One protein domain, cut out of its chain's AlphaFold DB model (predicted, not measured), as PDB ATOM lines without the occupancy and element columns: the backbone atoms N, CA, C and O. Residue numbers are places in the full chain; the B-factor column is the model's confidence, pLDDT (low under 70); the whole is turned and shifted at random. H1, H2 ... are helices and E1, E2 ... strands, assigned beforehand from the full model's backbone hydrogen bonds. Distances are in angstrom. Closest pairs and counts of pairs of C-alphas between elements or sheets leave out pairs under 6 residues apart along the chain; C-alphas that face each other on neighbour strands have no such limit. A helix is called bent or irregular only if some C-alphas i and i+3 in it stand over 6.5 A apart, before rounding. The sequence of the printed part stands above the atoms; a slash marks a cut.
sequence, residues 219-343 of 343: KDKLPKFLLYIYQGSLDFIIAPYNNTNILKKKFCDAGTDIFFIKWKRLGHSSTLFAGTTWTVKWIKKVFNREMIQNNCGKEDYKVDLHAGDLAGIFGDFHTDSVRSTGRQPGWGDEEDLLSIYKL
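This is residues 219 to 343 of the 343 residues of an uncharacterized protein of Petromyces alliaceus (UniProt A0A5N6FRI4). A small parallel sheet of three strands, E1, E2 and E3, is sandwiched between two long helices, H1 over one face and H2 over the other; past E3 a looser tail with short H3 and H4 lies on the H2 side, and residues 321 to 327 stick out. The printed part has 125 residues, in the order E1 H1 E2 H2 E3 H3 H4; the sheet's order is E1 E2 E3, and the class is mixed, with 61 residues, under half, in named elements. It is compact, radius of gyration of the C-alphas 15.6 A, spanning 47 by 36 by 28 A.

E1, residues 227 to 232, begins at C-alpha 227 (14.168, 11.269, 48.501) and is 17.2 A long. H1 is residues 241 to 254, 20.3 A; E2, 258 to 264, 18.9 A; H2, 268 to 287, 27.6 A, with a kink of 35 degrees near residue 275. E3 is residues 301 to 304, H3 307 to 311, and H4 337 to 341, ending at (37.448, 5.298, 44.657); H4 is only just irregular, C-alphas 337 and 340 being 6.51 A apart.

E1 and E2 are parallel, with N 229 and O 259 at 3.0 A; E2 and E3 are parallel, with N 262 and O 301 at 2.8 A. Three layers, helices on both faces, have H1 at a height over the sheet of 9.9 A and H2 at 8.9 A on the opposite face. The closest C-alphas of H1 and E2 are Cys 252 and Ile 258, 6.9 A; of H2 and E1, Thr 271 and Gly 232, 5.5 A. E1, H1, E2 form a strand-helix-strand unit, parallel neighbours joined through a helix, with a right-handed crossover; that of E2, H2, E3 is left-handed. H2 touches H3 with residues 273 to 277 alone, closest C-alphas Ala 274 and Asp 309, 6.1 A; H4 is near H2. Every O i to N i+4 pair is within hydrogen-bond range in H1 and H3, 13 of 16 in H2, and 0 of 1 in H4, where 1 of 2 O i to N i+3 pairs is.

The C-alphas of Asp 220 and Thr 319, the two farthest apart, are 49.3 A apart. The printed part has no cut; the links H2 to E3 and H3 to H4 are long. The mean pLDDT of the printed part is 71.0, with residues 219 to 223 and 307 to 343 under 70.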
ATOM      1  N   LYS A 219       3.184  20.794  56.241       63.16
ATOM      2  CA  LYS A 219       3.696  21.184  54.914       63.16
ATOM      3  C   LYS A 219       4.980  22.029  54.969       63.16
ATOM      4  O   LYS A 219       5.723  22.102  53.993       63.16
ATOM      5  N   ASP A 220       5.232  22.679  56.093       66.81
ATOM      6  CA  ASP A 220       6.376  23.543  56.367       66.81
ATOM      7  C   ASP A 220       7.604  22.794  56.924       66.81
ATOM      8  O   ASP A 220       8.734  23.232  56.652       66.81
ATOM      9  N   LYS A 221       7.394  21.648  57.596       63.47
ATOM     10  CA  LYS A 221       8.439  20.771  58.176       63.47
ATOM     11  C   LYS A 221       9.081  19.798  57.181       63.47
ATOM     12  O   LYS A 221      10.186  19.323  57.409       63.47
ATOM     13  N   LEU A 222       8.405  19.544  56.062       66.25
ATOM     14  CA  LEU A 222       8.780  18.553  55.051       66.25
ATOM     15  C   LEU A 222      10.257  18.553  54.600       66.25
ATOM     16  O   LEU A 222      10.830  19.628  54.378       66.25
ATOM     17  N   PRO A 223      10.816  17.363  54.286       65.00
ATOM     18  CA  PRO A 223      12.045  17.221  53.515       65.00
ATOM     19  C   PRO A 223      12.003  18.037  52.217       65.00
ATOM     20  O   PRO A 223      11.218  17.767  51.306       65.00
ATOM     21  N   LYS A 224      12.884  19.039  52.136       71.44
ATOM     22  CA  LYS A 224      13.147  19.851  50.930       71.44
ATOM     23  C   LYS A 224      14.311  19.291  50.101       71.44
ATOM     24  O   LYS A 224      14.694  19.881  49.096       71.44
ATOM     25  N   PHE A 225      14.879  18.168  50.539       76.31
ATOM     26  CA  PHE A 225      15.894  17.391  49.838       76.31
ATOM     27  C   PHE A 225      15.256  16.232  49.059       76.31
ATOM     28  O   PHE A 225      14.133  15.816  49.343       76.31
ATOM     29  N   LEU A 226      15.979  15.722  48.061       79.88
ATOM     30  CA  LEU A 226      15.522  14.630  47.201       79.88
ATOM     31  C   LEU A 226      15.435  13.319  47.995       79.88
ATOM     32  O   LEU A 226      16.410  12.933  48.640       79.88
ATOM     33  N   LEU A 227      14.313  12.598  47.897       82.56
ATOM     34  CA  LEU A 227      14.168  11.269  48.501       82.56
ATOM     35  C   LEU A 227      14.264  10.158  47.450       82.56
ATOM     36  O   LEU A 227      13.539  10.157  46.451       82.56
ATOM     37  N   TYR A 228      15.108   9.166  47.726       86.56
ATOM     38  CA  TYR A 228      15.144   7.890  47.017       86.56
ATOM     39  C   TYR A 228      14.525   6.803  47.896       86.56
ATOM     40  O   TYR A 228      14.939   6.613  49.037       86.56
ATOM     41  N   ILE A 229      13.534   6.081  47.372       88.62
ATOM     42  CA  ILE A 229      12.821   5.025  48.103       88.62
ATOM     43  C   ILE A 229      12.707   3.792  47.198       88.62
ATOM     44  O   ILE A 229      12.450   3.910  45.998       88.62
ATOM     45  N   TYR A 230      12.856   2.590  47.754       90.88
ATOM     46  CA  TYR A 230      12.693   1.342  47.007       90.88
ATOM     47  C   TYR A 230      12.070   0.236  47.865       90.88
ATOM     48  O   TYR A 230      12.352   0.139  49.056       90.88
ATOM     49  N   GLN A 231      11.220  -0.609  47.270       90.75
ATOM     50  CA  GLN A 231      10.610  -1.741  47.980       90.75
ATOM     51  C   GLN A 231      10.281  -2.931  47.065       90.75
ATOM     52  O   GLN A 231       9.883  -2.761  45.908       90.75
ATOM     53  N   GLY A 232      10.401  -4.143  47.615       90.88
ATOM     54  CA  GLY A 232      10.014  -5.400  46.982       90.88
ATOM     55  C   GLY A 232       8.502  -5.594  46.934       90.88
ATOM     56  O   GLY A 232       7.784  -5.329  47.897       90.88
ATOM     57  N   SER A 233       7.982  -6.086  45.810       90.19
ATOM     58  CA  SER A 233       6.549  -6.344  45.647       90.19
ATOM     59  C   SER A 233       6.057  -7.587  46.391       90.19
ATOM     60  O   SER A 233       4.849  -7.796  46.435       90.19
ATOM     61  N   LEU A 234       6.973  -8.421  46.890       90.50
ATOM     62  CA  LEU A 234       6.718  -9.588  47.737       90.50
ATOM     63  C   LEU A 234       7.432  -9.440  49.093       90.50
ATOM     64  O   LEU A 234       7.788 -10.435  49.719       90.50
ATOM     65  N   ASP A 235       7.695  -8.205  49.532       86.50
ATOM     66  CA  ASP A 235       8.198  -7.952  50.879       86.50
ATOM     67  C   ASP A 235       7.090  -8.226  51.909       86.50
ATOM     68  O   ASP A 235       5.983  -7.693  51.808       86.50
ATOM     69  N   PHE A 236       7.398  -9.103  52.863       85.25
ATOM     70  CA  PHE A 236       6.517  -9.547  53.944       85.25
ATOM     71  C   PHE A 236       7.126  -9.296  55.335       85.25
ATOM     72  O   PHE A 236       6.576  -9.773  56.326       85.25
ATOM     73  N   ILE A 237       8.266  -8.594  55.413       81.88
ATOM     74  CA  ILE A 237       8.960  -8.289  56.676       81.88
ATOM     75  C   ILE A 237       8.627  -6.868  57.143       81.88
ATOM     76  O   ILE A 237       8.379  -6.660  58.328       81.88
ATOM     77  N   ILE A 238       8.578  -5.901  56.221       79.88
ATOM     78  CA  ILE A 238       8.139  -4.524  56.506       79.88
ATOM     79  C   ILE A 238       6.690  -4.278  56.056       79.88
ATOM     80  O   ILE A 238       6.030  -5.155  55.495       79.88
ATOM     81  N   ALA A 239       6.179  -3.070  56.314       75.38
ATOM     82  CA  ALA A 239       4.817  -2.673  55.964       75.38
ATOM     83  C   ALA A 239       4.491  -2.929  54.470       75.38
ATOM     84  O   ALA A 239       5.333  -2.657  53.607       75.38
ATOM     85  N   PRO A 240       3.273  -3.404  54.126       80.75
ATOM     86  CA  PRO A 240       2.915  -3.718  52.745       80.75
ATOM     87  C   PRO A 240       3.097  -2.526  51.802       80.75
ATOM     88  O   PRO A 240       2.742  -1.403  52.149       80.75
ATOM     89  N   TYR A 241       3.542  -2.790  50.569       81.56
ATOM     90  CA  TYR A 241       3.823  -1.791  49.518       81.56
ATOM     91  C   TYR A 241       2.802  -0.644  49.397       81.56
ATOM     92  O   TYR A 241       3.151   0.489  49.063       81.56
ATOM     93  N   ASN A 242       1.518  -0.932  49.627       83.25
ATOM     94  CA  ASN A 242       0.455   0.064  49.554       83.25
ATOM     95  C   ASN A 242       0.638   1.205  50.575       83.25
ATOM     96  O   ASN A 242       0.349   2.354  50.253       83.25
ATOM     97  N   ASN A 243       1.163   0.910  51.765       80.56
ATOM     98  CA  ASN A 243       1.430   1.893  52.814       80.56
ATOM     99  C   ASN A 243       2.553   2.847  52.377       80.56
ATOM    100  O   ASN A 243       2.383   4.062  52.437       80.56
ATOM    101  N   THR A 244       3.641   2.310  51.822       83.19
ATOM    102  CA  THR A 244       4.757   3.081  51.249       83.19
ATOM    103  C   THR A 244       4.311   3.955  50.074       83.19
ATOM    104  O   THR A 244       4.773   5.083  49.925       83.19
ATOM    105  N   ASN A 245       3.354   3.491  49.262       83.56
ATOM    106  CA  ASN A 245       2.769   4.304  48.191       83.56
ATOM    107  C   ASN A 245       1.863   5.434  48.731       83.56
ATOM    108  O   ASN A 245       1.876   6.546  48.206       83.56
ATOM    109  N   ILE A 246       1.116   5.192  49.816       84.81
ATOM    110  CA  ILE A 246       0.368   6.242  50.533       84.81
ATOM    111  C   ILE A 246       1.336   7.277  51.134       84.81
ATOM    112  O   ILE A 246       1.074   8.475  51.041       84.81
ATOM    113  N   LEU A 247       2.461   6.834  51.701       81.00
ATOM    114  CA  LEU A 247       3.515   7.700  52.231       81.00
ATOM    115  C   LEU A 247       4.153   8.555  51.124       81.00
ATOM    116  O   LEU A 247       4.133   9.782  51.227       81.00
ATOM    117  N   LYS A 248       4.596   7.934  50.014       85.50
ATOM    118  CA  LYS A 248       5.035   8.632  48.789       85.50
ATOM    119  C   LYS A 248       4.022   9.703  48.394       85.50
ATOM    120  O   LYS A 248       4.406  10.843  48.154       85.50
ATOM    121  N   LYS A 249       2.732   9.348  48.317       87.12
ATOM    122  CA  LYS A 249       1.685  10.291  47.913       87.12
ATOM    123  C   LYS A 249       1.617  11.504  48.845       87.12
ATOM    124  O   LYS A 249       1.538  12.608  48.325       87.12
ATOM    125  N   LYS A 250       1.684  11.336  50.171       82.75
ATOM    126  CA  LYS A 250       1.640  12.465  51.121       82.75
ATOM    127  C   LYS A 250       2.807  13.437  50.914       82.75
ATOM    128  O   LYS A 250       2.573  14.633  50.768       82.75
ATOM    129  N   PHE A 251       4.036  12.920  50.832       82.81
ATOM    130  CA  PHE A 251       5.227  13.722  50.524       82.81
ATOM    131  C   PHE A 251       5.084  14.465  49.181       82.81
ATOM    132  O   PHE A 251       5.305  15.675  49.107       82.81
ATOM    133  N   CYS A 252       4.638  13.763  48.136       87.19
ATOM    134  CA  CYS A 252       4.419  14.319  46.801       87.19
ATOM    135  C   CYS A 252       3.320  15.395  46.739       87.19
ATOM    136  O   CYS A 252       3.516  16.434  46.114       87.19
ATOM    137  N   ASP A 253       2.161  15.152  47.362       86.75
ATOM    138  CA  ASP A 253       1.024  16.084  47.401       86.75
ATOM    139  C   ASP A 253       1.395  17.390  48.137       86.75
ATOM    140  O   ASP A 253       0.803  18.445  47.891       86.75
ATOM    141  N   ALA A 254       2.373  17.324  49.046       81.19
ATOM    142  CA  ALA A 254       2.775  18.438  49.890       81.19
ATOM    143  C   ALA A 254       4.056  19.165  49.421       81.19
ATOM    144  O   ALA A 254       4.185  20.355  49.716       81.19
ATOM    145  N   GLY A 255       4.916  18.533  48.608       84.69
ATOM    146  CA  GLY A 255       5.925  19.230  47.792       84.69
ATOM    147  C   GLY A 255       7.323  18.605  47.694       84.69
ATOM    148  O   GLY A 255       8.184  19.212  47.064       84.69
ATOM    149  N   THR A 256       7.575  17.439  48.290       83.44
ATOM    150  CA  THR A 256       8.892  16.776  48.246       83.44
ATOM    151  C   THR A 256       9.102  16.022  46.927       83.44
ATOM    152  O   THR A 256       8.231  15.268  46.490       83.44
ATOM    153  N   ASP A 257      10.277  16.170  46.310       85.94
ATOM    154  CA  ASP A 257      10.693  15.385  45.143       85.94
ATOM    155  C   ASP A 257      11.061  13.941  45.548       85.94
ATOM    156  O   ASP A 257      12.009  13.724  46.306       85.94
ATOM    157  N   ILE A 258      10.341  12.941  45.015       86.69
ATOM    158  CA  ILE A 258      10.571  11.516  45.325       86.69
ATOM    159  C   ILE A 258      10.850  10.695  44.067       86.69
ATOM    160  O   ILE A 258      10.008  10.603  43.170       86.69
ATOM    161  N   PHE A 259      11.964   9.960  44.063       88.44
ATOM    162  CA  PHE A 259      12.207   8.850  43.142       88.44
ATOM    163  C   PHE A 259      11.919   7.510  43.843       88.44
ATOM    164  O   PHE A 259      12.703   7.034  44.660       88.44
ATOM    165  N   PHE A 260      10.766   6.905  43.532       88.56
ATOM    166  CA  PHE A 260      10.338   5.610  44.084       88.56
ATOM    167  C   PHE A 260      10.457   4.478  43.055       88.56
ATOM    168  O   PHE A 260       9.931   4.615  41.940       88.56
ATOM    169  N   ILE A 261      11.087   3.363  43.450       89.94
ATOM    170  CA  ILE A 261      11.199   2.115  42.676       89.94
ATOM    171  C   ILE A 261      10.406   0.977  43.337       89.94
ATOM    172  O   ILE A 261      10.574   0.668  44.519       89.94
ATOM    173  N   LYS A 262       9.616   0.261  42.531       91.50
ATOM    174  CA  LYS A 262       9.040  -1.040  42.878       91.50
ATOM    175  C   LYS A 262       9.853  -2.170  42.255       91.50
ATOM    176  O   LYS A 262       9.812  -2.357  41.040       91.50
ATOM    177  N   TRP A 263      10.482  -2.992  43.083       91.12
ATOM    178  CA  TRP A 263      11.110  -4.234  42.641       91.12
ATOM    179  C   TRP A 263      10.063  -5.343  42.529       91.12
ATOM    180  O   TRP A 263       9.524  -5.820  43.527       91.12
ATOM    181  N   LYS A 264       9.723  -5.750  41.306       92.56
ATOM    182  CA  LYS A 264       8.772  -6.840  41.056       92.56
ATOM    183  C   LYS A 264       9.365  -8.169  41.522       92.56
ATOM    184  O   LYS A 264      10.527  -8.462  41.267       92.56
ATOM    185  N   ARG A 265       8.530  -9.005  42.146       89.62
ATOM    186  CA  ARG A 265       8.834 -10.389  42.568       89.62
ATOM    187  C   ARG A 265       9.972 -10.544  43.591       89.62
ATOM    188  O   ARG A 265      10.259 -11.672  43.976       89.62
ATOM    189  N   LEU A 266      10.572  -9.456  44.076       90.56
ATOM    190  CA  LEU A 266      11.547  -9.504  45.164       90.56
ATOM    191  C   LEU A 266      10.853  -9.414  46.525       90.56
ATOM    192  O   LEU A 266       9.883  -8.668  46.695       90.56
ATOM    193  N   GLY A 267      11.366 -10.194  47.476       88.75
ATOM    194  CA  GLY A 267      11.074 -10.065  48.902       88.75
ATOM    195  C   GLY A 267      12.120  -9.189  49.585       88.75
ATOM    196  O   GLY A 267      12.944  -8.572  48.910       88.75
ATOM    197  N   HIS A 268      12.110  -9.155  50.915       88.62
ATOM    198  CA  HIS A 268      12.948  -8.250  51.704       88.62
ATOM    199  C   HIS A 268      14.449  -8.371  51.376       88.62
ATOM    200  O   HIS A 268      15.032  -7.492  50.742       88.62
ATOM    201  N   SER A 269      15.073  -9.509  51.695       84.88
ATOM    202  CA  SER A 269      16.525  -9.681  51.549       84.88
ATOM    203  C   SER A 269      17.018  -9.553  50.105       84.88
ATOM    204  O   SER A 269      18.091  -9.008  49.884       84.88
ATOM    205  N   SER A 270      16.250  -9.996  49.101       85.38
ATOM    206  CA  SER A 270      16.640  -9.812  47.693       85.38
ATOM    207  C   SER A 270      16.453  -8.375  47.197       85.38
ATOM    208  O   SER A 270      17.181  -7.947  46.301       85.38
ATOM    209  N   THR A 271      15.545  -7.605  47.804       88.62
ATOM    210  CA  THR A 271      15.387  -6.173  47.514       88.62
ATOM    211  C   THR A 271      16.543  -5.348  48.070       88.62
ATOM    212  O   THR A 271      16.968  -4.429  47.377       88.62
ATOM    213  N   LEU A 272      17.078  -5.670  49.258       85.31
ATOM    214  CA  LEU A 272      18.289  -5.025  49.796       85.31
ATOM    215  C   LEU A 272      19.407  -5.015  48.747       85.31
ATOM    216  O   LEU A 272      19.885  -3.952  48.360       85.31
ATOM    217  N   PHE A 273      19.773  -6.195  48.247       82.31
ATOM    218  CA  PHE A 273      20.856  -6.356  47.280       82.31
ATOM    219  C   PHE A 273      20.583  -5.584  45.978       82.31
ATOM    220  O   PHE A 273      21.336  -4.671  45.637       82.31
ATOM    221  N   ALA A 274      19.473  -5.877  45.292       84.50
ATOM    222  CA  ALA A 274      19.155  -5.264  43.998       84.50
ATOM    223  C   ALA A 274      18.912  -3.743  44.078       84.50
ATOM    224  O   ALA A 274      19.266  -2.990  43.174       84.50
ATOM    225  N   GLY A 275      18.320  -3.269  45.175       85.12
ATOM    226  CA  GLY A 275      18.079  -1.851  45.394       85.12
ATOM    227  C   GLY A 275      19.328  -1.071  45.792       85.12
ATOM    228  O   GLY A 275      19.422   0.105  45.440       85.12
ATOM    229  N   THR A 276      20.309  -1.693  46.455       82.12
ATOM    230  CA  THR A 276      21.561  -1.021  46.850       82.12
ATOM    231  C   THR A 276      22.364  -0.563  45.632       82.12
ATOM    232  O   THR A 276      22.770   0.596  45.598       82.12
ATOM    233  N   THR A 277      22.517  -1.387  44.585       79.88
ATOM    234  CA  THR A 277      23.251  -0.987  43.361       79.88
ATOM    235  C   THR A 277      22.605   0.208  42.664       79.88
ATOM    236  O   THR A 277      23.286   1.169  42.302       79.88
ATOM    237  N   TRP A 278      21.276   0.201  42.538       82.38
ATOM    238  CA  TRP A 278      20.516   1.333  42.011       82.38
ATOM    239  C   TRP A 278      20.584   2.567  42.918       82.38
ATOM    240  O   TRP A 278      20.620   3.688  42.409       82.38
ATOM    241  N   THR A 279      20.676   2.386  44.241       84.38
ATOM    242  CA  THR A 279      20.853   3.507  45.174       84.38
ATOM    243  C   THR A 279      22.232   4.138  45.010       84.38
ATOM    244  O   THR A 279      22.313   5.351  44.876       84.38
ATOM    245  N   VAL A 280      23.310   3.349  44.916       80.00
ATOM    246  CA  VAL A 280      24.668   3.861  44.646       80.00
ATOM    247  C   VAL A 280      24.718   4.613  43.310       80.00
ATOM    248  O   VAL A 280      25.254   5.721  43.251       80.00
ATOM    249  N   LYS A 281      24.074   4.086  42.256       81.38
ATOM    250  CA  LYS A 281      23.917   4.808  40.980       81.38
ATOM    251  C   LYS A 281      23.172   6.140  41.156       81.38
ATOM    252  O   LYS A 281      23.585   7.135  40.571       81.38
ATOM    253  N   TRP A 282      22.103   6.193  41.953       84.00
ATOM    254  CA  TRP A 282      21.372   7.438  42.234       84.00
ATOM    255  C   TRP A 282      22.210   8.438  43.050       84.00
ATOM    256  O   TRP A 282      22.241   9.618  42.712       84.00
ATOM    257  N   ILE A 283      22.954   7.964  44.053       79.62
ATOM    258  CA  ILE A 283      23.867   8.766  44.882       79.62
ATOM    259  C   ILE A 283      24.953   9.428  44.020       79.62
ATOM    260  O   ILE A 283      25.161  10.637  44.140       79.62
ATOM    261  N   LYS A 284      25.580   8.686  43.089       79.12
ATOM    262  CA  LYS A 284      26.547   9.243  42.121       79.12
ATOM    263  C   LYS A 284      25.934  10.408  41.332       79.12
ATOM    264  O   LYS A 284      26.541  11.472  41.247       79.12
ATOM    265  N   LYS A 285      24.698  10.252  40.840       82.81
ATOM    266  CA  LYS A 285      23.976  11.306  40.105       82.81
ATOM    267  C   LYS A 285      23.674  12.545  40.957       82.81
ATOM    268  O   LYS A 285      23.786  13.661  40.454       82.81
ATOM    269  N   VAL A 286      23.335  12.372  42.239       79.94
ATOM    270  CA  VAL A 286      23.115  13.494  43.171       79.94
ATOM    271  C   VAL A 286      24.408  14.287  43.396       79.94
ATOM    272  O   VAL A 286      24.391  15.508  43.235       79.94
ATOM    273  N   PHE A 287      25.535  13.623  43.680       77.69
ATOM    274  CA  PHE A 287      26.835  14.296  43.836       77.69
ATOM    275  C   PHE A 287      27.313  14.973  42.541       77.69
ATOM    276  O   PHE A 287      27.784  16.110  42.582       77.69
ATOM    277  N   ASN A 288      27.100  14.339  41.383       79.88
ATOM    278  CA  ASN A 288      27.362  14.923  40.061       79.88
ATOM    279  C   ASN A 288      26.457  16.126  39.718       79.88
ATOM    280  O   ASN A 288      26.670  16.779  38.696       79.88
ATOM    281  N   ARG A 289      25.436  16.419  40.540       84.00
ATOM    282  CA  ARG A 289      24.396  17.439  40.300       84.00
ATOM    283  C   ARG A 289      23.613  17.193  38.996       84.00
ATOM    284  O   ARG A 289      23.126  18.129  38.361       84.00
ATOM    285  N   GLU A 290      23.473  15.925  38.608       85.88
ATOM    286  CA  GLU A 290      22.656  15.492  37.470       85.88
ATOM    287  C   GLU A 290      21.155  15.668  37.748       85.88
ATOM    288  O   GLU A 290      20.691  15.665  38.892       85.88
ATOM    289  N   MET A 291      20.356  15.766  36.682       81.44
ATOM    290  CA  MET A 291      18.901  15.887  36.801       81.44
ATOM    291  C   MET A 291      18.262  14.565  37.253       81.44
ATOM    292  O   MET A 291      17.930  13.694  36.443       81.44
ATOM    293  N   ILE A 292      18.030  14.442  38.559       84.81
ATOM    294  CA  ILE A 292      17.199  13.384  39.139       84.81
ATOM    295  C   ILE A 292      15.748  13.542  38.662       84.81
ATOM    296  O   ILE A 292      15.186  14.637  38.641       84.81
ATOM    297  N   GLN A 293      15.115  12.433  38.277       81.31
ATOM    298  CA  GLN A 293      13.705  12.430  37.892       81.31
ATOM    299  C   GLN A 293      12.815  12.377  39.141       81.31
ATOM    300  O   GLN A 293      13.012  11.524  39.999       81.31
ATOM    301  N   ASN A 294      11.793  13.231  39.223       83.81
ATOM    302  CA  ASN A 294      10.733  13.092  40.227       83.81
ATOM    303  C   ASN A 294       9.618  12.148  39.714       83.81
ATOM    304  O   ASN A 294       9.150  12.295  38.577       83.81
ATOM    305  N   ASN A 295       9.172  11.203  40.550       84.25
ATOM    306  CA  ASN A 295       8.118  10.212  40.281       84.25
ATOM    307  C   ASN A 295       6.764  10.568  40.934       84.25
ATOM    308  O   ASN A 295       5.818   9.774  40.877       84.25
ATOM    309  N   CYS A 296       6.643  11.744  41.549       88.31
ATOM    310  CA  CYS A 296       5.377  12.309  42.007       88.31
ATOM    311  C   CYS A 296       4.406  12.539  40.841       88.31
ATOM    312  O   CYS A 296       4.804  12.924  39.741       88.31
ATOM    313  N   GLY A 297       3.121  12.240  41.062       80.75
ATOM    314  CA  GLY A 297       2.077  12.296  40.029       80.75
ATOM    315  C   GLY A 297       2.211  11.269  38.890       80.75
ATOM    316  O   GLY A 297       1.381  11.268  37.985       80.75
ATOM    317  N   LYS A 298       3.226  10.395  38.919       85.50
ATOM    318  CA  LYS A 298       3.507   9.375  37.895       85.50
ATOM    319  C   LYS A 298       3.321   7.969  38.467       85.50
ATOM    320  O   LYS A 298       3.438   7.762  39.677       85.50
ATOM    321  N   GLU A 299       3.084   7.000  37.581       83.19
ATOM    322  CA  GLU A 299       3.184   5.585  37.949       83.19
ATOM    323  C   GLU A 299       4.574   5.254  38.511       83.19
ATOM    324  O   GLU A 299       5.589   5.809  38.091       83.19
ATOM    325  N   ASP A 300       4.608   4.323  39.462       82.75
ATOM    326  CA  ASP A 300       5.851   3.840  40.057       82.75
ATOM    327  C   ASP A 300       6.711   3.119  39.010       82.75
ATOM    328  O   ASP A 300       6.193   2.355  38.187       82.75
ATOM    329  N   TYR A 301       8.031   3.305  39.071       85.00
ATOM    330  CA  TYR A 301       8.960   2.582  38.205       85.00
ATOM    331  C   TYR A 301       9.053   1.133  38.686       85.00
ATOM    332  O   TYR A 301       9.552   0.861  39.775       85.00
ATOM    333  N   LYS A 302       8.524   0.198  37.889       87.94
ATOM    334  CA  LYS A 302       8.423  -1.226  38.244       87.94
ATOM    335  C   LYS A 302       9.534  -2.011  37.542       87.94
ATOM    336  O   LYS A 302       9.362  -2.392  36.383       87.94
ATOM    337  N   VAL A 303      10.634  -2.256  38.243       86.44
ATOM    338  CA  VAL A 303      11.809  -2.984  37.736       86.44
ATOM    339  C   VAL A 303      11.617  -4.487  37.981       86.44
ATOM    340  O   VAL A 303      11.189  -4.886  39.064       86.44
ATOM    341  N   ASP A 304      11.864  -5.322  36.969       86.44
ATOM    342  CA  ASP A 304      12.081  -6.768  37.146       86.44
ATOM    343  C   ASP A 304      13.579  -6.994  37.365       86.44
ATOM    344  O   ASP A 304      14.384  -6.293  36.764       86.44
ATOM    345  N   LEU A 305      13.964  -7.968  38.194       80.38
ATOM    346  CA  LEU A 305      15.380  -8.280  38.396       80.38
ATOM    347  C   LEU A 305      15.976  -8.928  37.137       80.38
ATOM    348  O   LEU A 305      15.610 -10.054  36.786       80.38
ATOM    349  N   HIS A 306      16.910  -8.239  36.486       75.44
ATOM    350  CA  HIS A 306      17.713  -8.768  35.387       75.44
ATOM    351  C   HIS A 306      19.097  -9.214  35.889       75.44
ATOM    352  O   HIS A 306      19.544  -8.822  36.965       75.44
ATOM    353  N   ALA A 307      19.806 -10.041  35.112       56.47
ATOM    354  CA  ALA A 307      21.115 -10.565  35.519       56.47
ATOM    355  C   ALA A 307      22.146  -9.447  35.796       56.47
ATOM    356  O   ALA A 307      22.887  -9.524  36.773       56.47
ATOM    357  N   GLY A 308      22.125  -8.373  34.997       61.12
ATOM    358  CA  GLY A 308      22.986  -7.199  35.180       61.12
ATOM    359  C   GLY A 308      22.731  -6.405  36.470       61.12
ATOM    360  O   GLY A 308      23.659  -5.798  36.994       61.12
ATOM    361  N   ASP A 309      21.521  -6.455  37.046       63.50
ATOM    362  CA  ASP A 309      21.227  -5.791  38.331       63.50
ATOM    363  C   ASP A 309      21.970  -6.449  39.508       63.50
ATOM    364  O   ASP A 309      22.254  -5.788  40.510       63.50
ATOM    365  N   LEU A 310      22.304  -7.744  39.376       56.41
ATOM    366  CA  LEU A 310      23.138  -8.492  40.320       56.41
ATOM    367  C   LEU A 310      24.627  -8.496  39.945       56.41
ATOM    368  O   LEU A 310      25.454  -8.690  40.830       56.41
ATOM    369  N   ALA A 311      24.992  -8.278  38.677       52.78
ATOM    370  CA  ALA A 311      26.397  -8.246  38.254       52.78
ATOM    371  C   ALA A 311      27.193  -7.163  39.007       52.78
ATOM    372  O   ALA A 311      28.268  -7.435  39.529       52.78
ATOM    373  N   GLY A 312      26.599  -5.981  39.211       50.62
ATOM    374  CA  GLY A 312      27.176  -4.917  40.047       50.62
ATOM    375  C   GLY A 312      27.270  -5.223  41.554       50.62
ATOM    376  O   GLY A 312      27.692  -4.357  42.313       50.62
ATOM    377  N   ILE A 313      26.852  -6.415  42.000       48.41
ATOM    378  CA  ILE A 313      26.981  -6.917  43.383       48.41
ATOM    379  C   ILE A 313      28.103  -7.954  43.488       48.41
ATOM    380  O   ILE A 313      28.650  -8.144  44.567       48.41
ATOM    381  N   PHE A 314      28.459  -8.613  42.383       45.97
ATOM    382  CA  PHE A 314      29.460  -9.676  42.315       45.97
ATOM    383  C   PHE A 314      30.423  -9.363  41.165       45.97
ATOM    384  O   PHE A 314      30.209  -9.827  40.047       45.97
ATOM    385  N   GLY A 315      31.438  -8.539  41.458       40.41
ATOM    386  CA  GLY A 315      32.296  -7.872  40.470       40.41
ATOM    387  C   GLY A 315      32.699  -8.731  39.263       40.41
ATOM    388  O   GLY A 315      33.356  -9.758  39.422       40.41
ATOM    389  N   ASP A 316      32.278  -8.264  38.086       38.16
ATOM    390  CA  ASP A 316      32.612  -8.679  36.719       38.16
ATOM    391  C   ASP A 316      33.005 -10.140  36.472       38.16
ATOM    392  O   ASP A 316      34.181 -10.500  36.464       38.16
ATOM    393  N   PHE A 317      32.019 -10.957  36.079       33.09
ATOM    394  CA  PHE A 317      32.288 -12.222  35.378       33.09
ATOM    395  C   PHE A 317      31.361 -12.568  34.195       33.09
ATOM    396  O   PHE A 317      31.436 -13.680  33.669       33.09
ATOM    397  N   HIS A 318      30.547 -11.628  33.695       33.38
ATOM    398  CA  HIS A 318      29.810 -11.818  32.438       33.38
ATOM    399  C   HIS A 318      29.849 -10.596  31.516       33.38
ATOM    400  O   HIS A 318      29.331  -9.535  31.837       33.38
ATOM    401  N   THR A 319      30.419 -10.804  30.326       32.34
ATOM    402  CA  THR A 319      30.347  -9.893  29.178       32.34
ATOM    403  C   THR A 319      28.909  -9.765  28.683       32.34
ATOM    404  O   THR A 319      28.257 -10.784  28.437       32.34
ATOM    405  N   ASP A 320      28.436  -8.538  28.476       33.25
ATOM    406  CA  ASP A 320      27.046  -8.292  28.105       33.25
ATOM    407  C   ASP A 320      26.665  -8.836  26.720       33.25
ATOM    408  O   ASP A 320      27.245  -8.491  25.688       33.25
ATOM    409  N   SER A 321      25.588  -9.621  26.687       32.16
ATOM    410  CA  SER A 321      24.759  -9.745  25.491       32.16
ATOM    411  C   SER A 321      23.308 -10.057  25.865       32.16
ATOM    412  O   SER A 321      22.998 -11.188  26.232       32.16
ATOM    413  N   VAL A 322      22.408  -9.079  25.721       33.59
ATOM    414  CA  VAL A 322      21.069  -9.248  25.119       33.59
ATOM    415  C   VAL A 322      20.385  -7.886  24.967       33.59
ATOM    416  O   VAL A 322      20.397  -7.037  25.850       33.59
ATOM    417  N   ARG A 323      19.744  -7.693  23.814       38.22
ATOM    418  CA  ARG A 323      19.048  -6.465  23.419       38.22
ATOM    419  C   ARG A 323      17.615  -6.467  23.965       38.22
ATOM    420  O   ARG A 323      16.811  -7.292  23.534       38.22
ATOM    421  N   SER A 324      17.278  -5.548  24.870       35.28
ATOM    422  CA  SER A 324      15.910  -5.397  25.396       35.28
ATOM    423  C   SER A 324      15.072  -4.427  24.553       35.28
ATOM    424  O   SER A 324      15.594  -3.468  23.990       35.28
ATOM    425  N   THR A 325      13.763  -4.674  24.448       33.81
ATOM    426  CA  THR A 325      12.807  -3.858  23.669       33.81
ATOM    427  C   THR A 325      11.742  -3.171  24.533       33.81
ATOM    428  O   THR A 325      10.763  -2.630  24.018       33.81
ATOM    429  N   GLY A 326      11.927  -3.163  25.856       35.34
ATOM    430  CA  GLY A 326      11.124  -2.352  26.771       35.34
ATOM    431  C   GLY A 326      11.534  -0.874  26.749       35.34
ATOM    432  O   GLY A 326      12.669  -0.539  26.420       35.34
ATOM    433  N   ARG A 327      10.633   0.025  27.167       39.31
ATOM    434  CA  ARG A 327      10.973   1.435  27.441       39.31
ATOM    435  C   ARG A 327      11.781   1.518  28.745       39.31
ATOM    436  O   ARG A 327      11.228   1.850  29.792       39.31
ATOM    437  N   GLN A 328      13.062   1.159  28.685       44.28
ATOM    438  CA  GLN A 328      13.991   1.299  29.806       44.28
ATOM    439  C   GLN A 328      14.118   2.780  30.212       44.28
ATOM    440  O   GLN A 328      14.117   3.655  29.341       44.28
ATOM    441  N   PRO A 329      14.258   3.090  31.511       44.72
ATOM    442  CA  PRO A 329      14.850   4.355  31.916       44.72
ATOM    443  C   PRO A 329      16.357   4.311  31.590       44.72
ATOM    444  O   PRO A 329      16.982   3.262  31.736       44.72
ATOM    445  N   GLY A 330      16.958   5.433  31.180       44.44
ATOM    446  CA  GLY A 330      18.389   5.514  30.826       44.44
ATOM    447  C   GLY A 330      19.329   5.353  32.031       44.44
ATOM    448  O   GLY A 330      19.720   6.345  32.648       44.44
ATOM    449  N   TRP A 331      19.612   4.098  32.397       52.59
ATOM    450  CA  TRP A 331      20.466   3.678  33.526       52.59
ATOM    451  C   TRP A 331      21.411   2.496  33.194       52.59
ATOM    452  O   TRP A 331      22.248   2.127  34.027       52.59
ATOM    453  N   GLY A 332      21.280   1.925  31.990       41.38
ATOM    454  CA  GLY A 332      22.434   1.585  31.147       41.38
ATOM    455  C   GLY A 332      22.746   2.792  30.245       41.38
ATOM    456  O   GLY A 332      21.875   3.652  30.072       41.38
ATOM    457  N   ASP A 333      23.958   2.947  29.720       43.44
ATOM    458  CA  ASP A 333      24.978   1.904  29.513       43.44
ATOM    459  C   ASP A 333      26.324   2.212  30.226       43.44
ATOM    460  O   ASP A 333      26.473   3.271  30.829       43.44
ATOM    461  N   GLU A 334      27.251   1.243  30.205       49.47
ATOM    462  CA  GLU A 334      28.707   1.308  30.499       49.47
ATOM    463  C   GLU A 334      29.265   2.446  31.403       49.47
ATOM    464  O   GLU A 334      29.747   3.457  30.901       49.47
ATOM    465  N   GLU A 335      29.374   2.223  32.725       46.25
ATOM    466  CA  GLU A 335      30.404   2.868  33.576       46.25
ATOM    467  C   GLU A 335      30.801   1.993  34.787       46.25
ATOM    468  O   GLU A 335      29.938   1.458  35.487       46.25
ATOM    469  N   ASP A 336      32.106   1.923  35.083       44.19
ATOM    470  CA  ASP A 336      32.679   1.185  36.219       44.19
ATOM    471  C   ASP A 336      32.212   1.712  37.585       44.19
ATOM    472  O   ASP A 336      32.429   2.880  37.932       44.19
ATOM    473  N   LEU A 337      31.707   0.821  38.447       39.16
ATOM    474  CA  LEU A 337      31.423   1.134  39.858       39.16
ATOM    475  C   LEU A 337      32.696   1.489  40.652       39.16
ATOM    476  O   LEU A 337      32.642   2.293  41.583       39.16
ATOM    477  N   LEU A 338      33.854   0.960  40.242       35.97
ATOM    478  CA  LEU A 338      35.162   1.250  40.846       35.97
ATOM    479  C   LEU A 338      35.634   2.703  40.633       35.97
ATOM    480  O   LEU A 338      36.557   3.145  41.317       35.97
ATOM    481  N   SER A 339      34.995   3.467  39.736       39.00
ATOM    482  CA  SER A 339      35.335   4.878  39.468       39.00
ATOM    483  C   SER A 339      35.186   5.805  40.683       39.00
ATOM    484  O   SER A 339      35.840   6.843  40.732       39.00
ATOM    485  N   ILE A 340      34.382   5.424  41.682       38.59
ATOM    486  CA  ILE A 340      34.117   6.218  42.895       38.59
ATOM    487  C   ILE A 340      35.361   6.338  43.802       38.59
ATOM    488  O   ILE A 340      35.505   7.323  44.520       38.59
ATOM    489  N   TYR A 341      36.295   5.383  43.744       38.56
ATOM    490  CA  TYR A 341      37.448   5.298  44.657       38.56
ATOM    491  C   TYR A 341      38.726   5.989  44.135       38.56
ATOM    492  O   TYR A 341      39.836   5.629  44.528       38.56
ATOM    493  N   LYS A 342      38.594   6.968  43.228       29.19
ATOM    494  CA  LYS A 342      39.705   7.787  42.706       29.19
ATOM    495  C   LYS A 342      39.352   9.279  42.705       29.19
ATOM    496  O   LYS A 342      39.049   9.849  41.656       29.19
ATOM    497  N   LEU A 343      39.440   9.881  43.889       30.77
ATOM    498  CA  LEU A 343      39.416  11.325  44.155       30.77
ATOM    499  C   LEU A 343      40.615  11.683  45.045       30.77
ATOM    500  O   LEU A 343      40.865  10.905  45.994       30.77
TER     501      LEU A 343